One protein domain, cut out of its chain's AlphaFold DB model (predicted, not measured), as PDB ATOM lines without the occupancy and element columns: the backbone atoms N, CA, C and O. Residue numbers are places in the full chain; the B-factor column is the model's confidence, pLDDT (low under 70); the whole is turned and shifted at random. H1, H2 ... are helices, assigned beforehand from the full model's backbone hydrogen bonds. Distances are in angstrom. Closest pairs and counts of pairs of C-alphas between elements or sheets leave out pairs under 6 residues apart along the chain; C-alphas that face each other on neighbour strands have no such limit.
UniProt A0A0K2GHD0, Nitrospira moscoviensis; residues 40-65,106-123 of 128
ATOM      1  N   ILE A  40     104.403  96.852  81.593       54.41
ATOM      2  CA  ILE A  40     103.713  96.056  82.612       54.41
ATOM      3  C   ILE A  40     103.048  94.886  81.877       54.41
ATOM      4  O   ILE A  40     101.917  94.979  81.397       54.41
ATOM      5  N   VAL A  41     103.770  93.777  81.744       55.69
ATOM      6  CA  VAL A  41     103.206  92.532  81.249       55.69
ATOM      7  C   VAL A  41     102.343  92.012  82.383       55.69
ATOM      8  O   VAL A  41     102.848  91.605  83.430       55.69
ATOM      9  N   VAL A  42     101.025  92.071  82.200       64.31
ATOM     10  CA  VAL A  42     100.067  91.466  83.128       64.31
ATOM     11  C   VAL A  42     100.211  89.947  83.015       64.31
ATOM     12  O   VAL A  42      99.490  89.263  82.286       64.31
ATOM     13  N   GLU A  43     101.217  89.417  83.700       70.81
ATOM     14  CA  GLU A  43     101.466  87.992  83.847       70.81
ATOM     15  C   GLU A  43     100.418  87.410  84.795       70.81
ATOM     16  O   GLU A  43     100.191  87.885  85.911       70.81
ATOM     17  N   TRP A  44      99.755  86.349  84.350       70.19
ATOM     18  CA  TRP A  44      98.791  85.648  85.183       70.19
ATOM     19  C   TRP A  44      99.503  84.921  86.320       70.19
ATOM     20  O   TRP A  44     100.195  83.925  86.091       70.19
ATOM     21  N   THR A  45      99.280  85.379  87.554       82.50
ATOM     22  CA  THR A  45      99.811  84.717  88.751       82.50
ATOM     23  C   THR A  45      99.298  83.279  88.852       82.50
ATOM     24  O   THR A  45      98.207  82.939  88.384       82.50
ATOM     25  N   GLN A  46     100.070  82.400  89.496       82.38
ATOM     26  CA  GLN A  46      99.678  80.998  89.665       82.38
ATOM     27  C   GLN A  46      98.374  80.848  90.465       82.38
ATOM     28  O   GLN A  46      97.573  79.961  90.174       82.38
ATOM     29  N   ALA A  47      98.122  81.755  91.415       83.50
ATOM     30  CA  ALA A  47      96.846  81.852  92.120       83.50
ATOM     31  C   ALA A  47      95.697  82.268  91.182       83.50
ATOM     32  O   ALA A  47      94.637  81.645  91.202       83.50
ATOM     33  N   GLY A  48      95.920  83.254  90.303       83.19
ATOM     34  CA  GLY A  48      94.931  83.689  89.311       83.19
ATOM     35  C   GLY A  48      94.551  82.588  88.319       83.19
ATOM     36  O   GLY A  48      93.369  82.398  88.034       83.19
ATOM     37  N   LYS A  49      95.530  81.795  87.859       81.88
ATOM     38  CA  LYS A  49      95.285  80.630  86.989       81.88
ATOM     39  C   LYS A  49      94.392  79.584  87.660       81.88
ATOM     40  O   LYS A  49      93.471  79.088  87.018       81.88
ATOM     41  N   ARG A  50      94.622  79.283  88.944       86.31
ATOM     42  CA  ARG A  50      93.787  78.338  89.709       86.31
ATOM     43  C   ARG A  50      92.352  78.841  89.845       86.31
ATOM     44  O   ARG A  50      91.426  78.125  89.489       86.31
ATOM     45  N   LEU A  51      92.176  80.101  90.241       86.88
ATOM     46  CA  LEU A  51      90.850  80.713  90.369       86.88
ATOM     47  C   LEU A  51      90.083  80.718  89.037       86.88
ATOM     48  O   LEU A  51      88.878  80.482  88.996       86.88
ATOM     49  N   ALA A  52      90.774  80.990  87.933       84.88
ATOM     50  CA  ALA A  52      90.187  80.936  86.602       84.88
ATOM     51  C   ALA A  52      89.744  79.521  86.206       84.88
ATOM     52  O   ALA A  52      88.654  79.363  85.657       84.88
ATOM     53  N   GLN A  53      90.555  78.505  86.507       86.25
ATOM     54  CA  GLN A  53      90.200  77.103  86.280       86.25
ATOM     55  C   GLN A  53      88.990  76.690  87.121       86.25
ATOM     56  O   GLN A  53      88.057  76.094  86.588       86.25
ATOM     57  N   GLU A  54      88.950  77.072  88.398       88.75
ATOM     58  CA  GLU A  54      87.807  76.822  89.283       88.75
ATOM     59  C   GLU A  54      86.530  77.485  88.761       88.75
ATOM     60  O   GLU A  54      85.483  76.847  88.684       88.75
ATOM     61  N   ARG A  55      86.602  78.752  88.338       87.25
ATOM     62  CA  ARG A  55      85.455  79.468  87.753       87.25
ATOM     63  C   ARG A  55      84.959  78.804  86.473       87.25
ATOM     64  O   ARG A  55      83.753  78.643  86.299       87.25
ATOM     65  N   ALA A  56      85.876  78.410  85.594       86.38
ATOM     66  CA  ALA A  56      85.545  77.708  84.359       86.38
ATOM     67  C   ALA A  56      84.896  76.337  84.626       86.38
ATOM     68  O   ALA A  56      83.982  75.953  83.894       86.38
ATOM     69  N   ALA A  57      85.336  75.624  85.666       86.25
ATOM     70  CA  ALA A  57      84.787  74.326  86.051       86.25
ATOM     71  C   ALA A  57      83.414  74.440  86.735       86.25
ATOM     72  O   ALA A  57      82.509  73.671  86.427       86.25
ATOM     73  N   ASN A  58      83.245  75.415  87.630       87.44
ATOM     74  CA  ASN A  58      82.053  75.525  88.473       87.44
ATOM     75  C   ASN A  58      80.878  76.221  87.779       87.44
ATOM     76  O   ASN A  58      79.726  75.974  88.132       87.44
ATOM     77  N   TRP A  59      81.141  77.103  86.810       83.56
ATOM     78  CA  TRP A  59      80.092  77.901  86.183       83.56
ATOM     79  C   TRP A  59      79.704  77.364  84.798       83.56
ATOM     80  O   TRP A  59      80.543  77.095  83.925       83.56
ATOM     81  N   LYS A  60      78.391  77.240  84.571       83.50
ATOM     82  CA  LYS A  60      77.825  76.832  83.281       83.50
ATOM     83  C   LYS A  60      77.628  78.052  82.380       83.50
ATOM     84  O   LYS A  60      76.949  79.004  82.754       83.50
ATOM     85  N   ALA A  61      78.229  78.013  81.196       80.88
ATOM     86  CA  ALA A  61      77.998  79.020  80.168       80.88
ATOM     87  C   ALA A  61      76.607  78.833  79.546       80.88
ATOM     88  O   ALA A  61      76.124  77.703  79.453       80.88
ATOM     89  N   LYS A  62      75.973  79.934  79.133       82.06
ATOM     90  CA  LYS A  62      74.767  79.883  78.303       82.06
ATOM     91  C   LYS A  62      75.205  79.696  76.854       82.06
ATOM     92  O   LYS A  62      75.759  80.620  76.281       82.06
ATOM     93  N   ASP A  63      74.993  78.499  76.328       82.88
ATOM     94  CA  ASP A  63      75.441  78.081  74.995       82.88
ATOM     95  C   ASP A  63      74.225  77.788  74.108       82.88
ATOM     96  O   ASP A  63      74.015  76.677  73.630       82.88
ATOM     97  N   GLU A  64      73.320  78.763  74.044       93.06
ATOM     98  CA  GLU A  64      72.048  78.633  73.343       93.06
ATOM     99  C   GLU A  64      72.154  79.303  71.977       93.06
ATOM    100  O   GLU A  64      72.230  80.531  71.889       93.06
ATOM    101  N   MET A  65      72.133  78.480  70.931       95.69
ATOM    102  CA  MET A  65      72.048  78.917  69.542       95.69
ATOM    103  C   MET A  65      70.630  78.726  69.020       95.69
ATOM    104  O   MET A  65      69.931  77.784  69.404       95.69
ATOM    105  N   GLU A 106      75.235  87.460  73.569       90.81
ATOM    106  CA  GLU A 106      76.639  87.809  73.368       90.81
ATOM    107  C   GLU A 106      77.574  86.877  74.154       90.81
ATOM    108  O   GLU A 106      77.241  86.393  75.245       90.81
ATOM    109  N   VAL A 107      78.779  86.669  73.611       90.75
ATOM    110  CA  VAL A 107      79.811  85.835  74.234       90.75
ATOM    111  C   VAL A 107      80.135  86.368  75.626       90.75
ATOM    112  O   VAL A 107      80.660  87.466  75.807       90.75
ATOM    113  N   THR A 108      79.857  85.552  76.635       89.56
ATOM    114  CA  THR A 108      80.104  85.908  78.030       89.56
ATOM    115  C   THR A 108      81.594  85.843  78.373       89.56
ATOM    116  O   THR A 108      82.343  85.015  77.849       89.56
ATOM    117  N   ASN A 109      82.014  86.621  79.376       88.62
ATOM    118  CA  ASN A 109      83.379  86.554  79.922       88.62
ATOM    119  C   ASN A 109      83.783  85.133  80.346       88.62
ATOM    120  O   ASN A 109      84.956  84.774  80.282       88.62
ATOM    121  N   LEU A 110      82.819  84.311  80.768       89.06
ATOM    122  CA  LEU A 110      83.059  82.919  81.126       89.06
ATOM    123  C   LEU A 110      83.373  82.045  79.903       89.06
ATOM    124  O   LEU A 110      84.289  81.227  79.971       89.06
ATOM    125  N   GLN A 111      82.636  82.199  78.800       90.06
ATOM    126  CA  GLN A 111      82.927  81.496  77.542       90.06
ATOM    127  C   GLN A 111      84.294  81.907  77.005       90.06
ATOM    128  O   GLN A 111      85.115  81.050  76.678       90.06
ATOM    129  N   TYR A 112      84.578  83.209  77.017       90.25
ATOM    130  CA  TYR A 112      85.882  83.725  76.622       90.25
ATOM    131  C   TYR A 112      87.014  83.186  77.514       90.25
ATOM    132  O   TYR A 112      88.051  82.749  77.014       90.25
ATOM    133  N   LEU A 113      86.800  83.111  78.833       89.25
ATOM    134  CA  LEU A 113      87.758  82.518  79.766       89.25
ATOM    135  C   LEU A 113      88.034  81.042  79.450       89.25
ATOM    136  O   LEU A 113      89.193  80.625  79.430       89.25
ATOM    137  N   LYS A 114      86.989  80.251  79.175       89.75
ATOM    138  CA  LYS A 114      87.132  78.843  78.768       89.75
ATOM    139  C   LYS A 114      87.951  78.717  77.485       89.75
ATOM    140  O   LYS A 114      88.853  77.886  77.425       89.75
ATOM    141  N   PHE A 115      87.695  79.579  76.502       90.62
ATOM    142  CA  PHE A 115      88.455  79.630  75.254       90.62
ATOM    143  C   PHE A 115      89.945  79.928  75.480       90.62
ATOM    144  O   PHE A 115      90.805  79.236  74.932       90.62
ATOM    145  N   ILE A 116      90.274  80.918  76.313       91.06
ATOM    146  CA  ILE A 116      91.663  81.266  76.652       91.06
ATOM    147  C   ILE A 116      92.373  80.076  77.299       91.06
ATOM    148  O   ILE A 116      93.471  79.713  76.879       91.06
ATOM    149  N   LEU A 117      91.741  79.452  78.298       88.50
ATOM    150  CA  LEU A 117      92.315  78.311  79.012       88.50
ATOM    151  C   LEU A 117      92.527  77.102  78.092       88.50
ATOM    152  O   LEU A 117      93.533  76.413  78.231       88.50
ATOM    153  N   ALA A 118      91.615  76.866  77.144       89.19
ATOM    154  CA  ALA A 118      91.711  75.764  76.188       89.19
ATOM    155  C   ALA A 118      92.771  75.997  75.099       89.19
ATOM    156  O   ALA A 118      93.433  75.058  74.669       89.19
ATOM    157  N   THR A 119      92.939  77.241  74.642       90.50
ATOM    158  CA  THR A 119      93.860  77.579  73.540       90.50
ATOM    159  C   THR A 119      95.242  78.027  74.004       90.50
ATOM    160  O   THR A 119      96.142  78.178  73.180       90.50
ATOM    161  N   GLY A 120      95.423  78.283  75.303       85.38
ATOM    162  CA  GLY A 120      96.670  78.813  75.859       85.38
ATOM    163  C   GLY A 120      96.996  80.233  75.388       85.38
ATOM    164  O   GLY A 120      98.141  80.674  75.498       85.38
ATOM    165  N   ARG A 121      96.016  80.957  74.834       85.06
ATOM    166  CA  ARG A 121      96.201  82.344  74.388       85.06
ATOM    167  C   ARG A 121      96.367  83.275  75.586       85.06
ATOM    168  O   ARG A 121      95.920  82.981  76.691       85.06
ATOM    169  N   LYS A 122      96.999  84.429  75.366       82.44
ATOM    170  CA  LYS A 122      97.010  85.499  76.369       82.44
ATOM    171  C   LYS A 122      95.635  86.184  76.371       82.44
ATOM    172  O   LYS A 122      95.121  86.463  75.285       82.44
ATOM    173  N   PRO A 123      95.035  86.441  77.545       80.50
ATOM    174  CA  PRO A 123      93.814  87.228  77.619       80.50
ATOM    175  C   PRO A 123      94.057  88.608  77.028       80.50
ATOM    176  O   PRO A 123      95.124  89.194  77.228       80.50
TER     177      PRO A 123
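This is residues 40 to 65 and 106 to 123 of the 128 residues of a protein of Nitrospira moscoviensis (UniProt A0A0K2GHD0). Two helices cross, H1 making the top of a wide arch and H2 set crosswise in the space under it. Residues 40 to 45 and 59 to 65 come off the two ends of H1 as the legs of the arch, both on the side where H2 lies. The printed part has 44 residues with two named helices, H1 then H2 along the chain, and no named strand; its class is all helix. It is only just loose, close to compact, with a radius of gyration of the C-alphas of 11.4 A, and only just elongated, with spans of 37 by 19 by 15 A.

The printed part begins at Ile 40, whose C-alpha is at (103.713, 96.056, 82.612). H1 takes residues 46 to 58, from C-alpha 46 at (99.678, 80.998, 89.665), and is 18.5 A long from first to last C-alpha. H2 takes residues 109 to 119, is 15.2 A long from first to last C-alpha and ends with C-alpha 119 at (93.860, 77.579, 73.540).

H1 touches H2 with residues 52 to 56 alone. Their closest C-alphas are those of Ala 56 and Lys 114, 5.9 A apart. The two helices run opposite ways at a steep tilt of 66 degrees, with their centres 11.0 A apart. In H1 and H2 every O i to N i+4 pair is within hydrogen-bond range.

The two C-alphas farthest apart are those of Ile 40 and Met 65, at 38.3 A. Residues 66 to 105 are not printed; across this cut, which lies in the link from H1 to H2, C-alphas 65 and 106 are 10.7 A apart. The mean pLDDT of the printed part is 84.1, and the model's confidence is low, under 70, at residues 40 to 42.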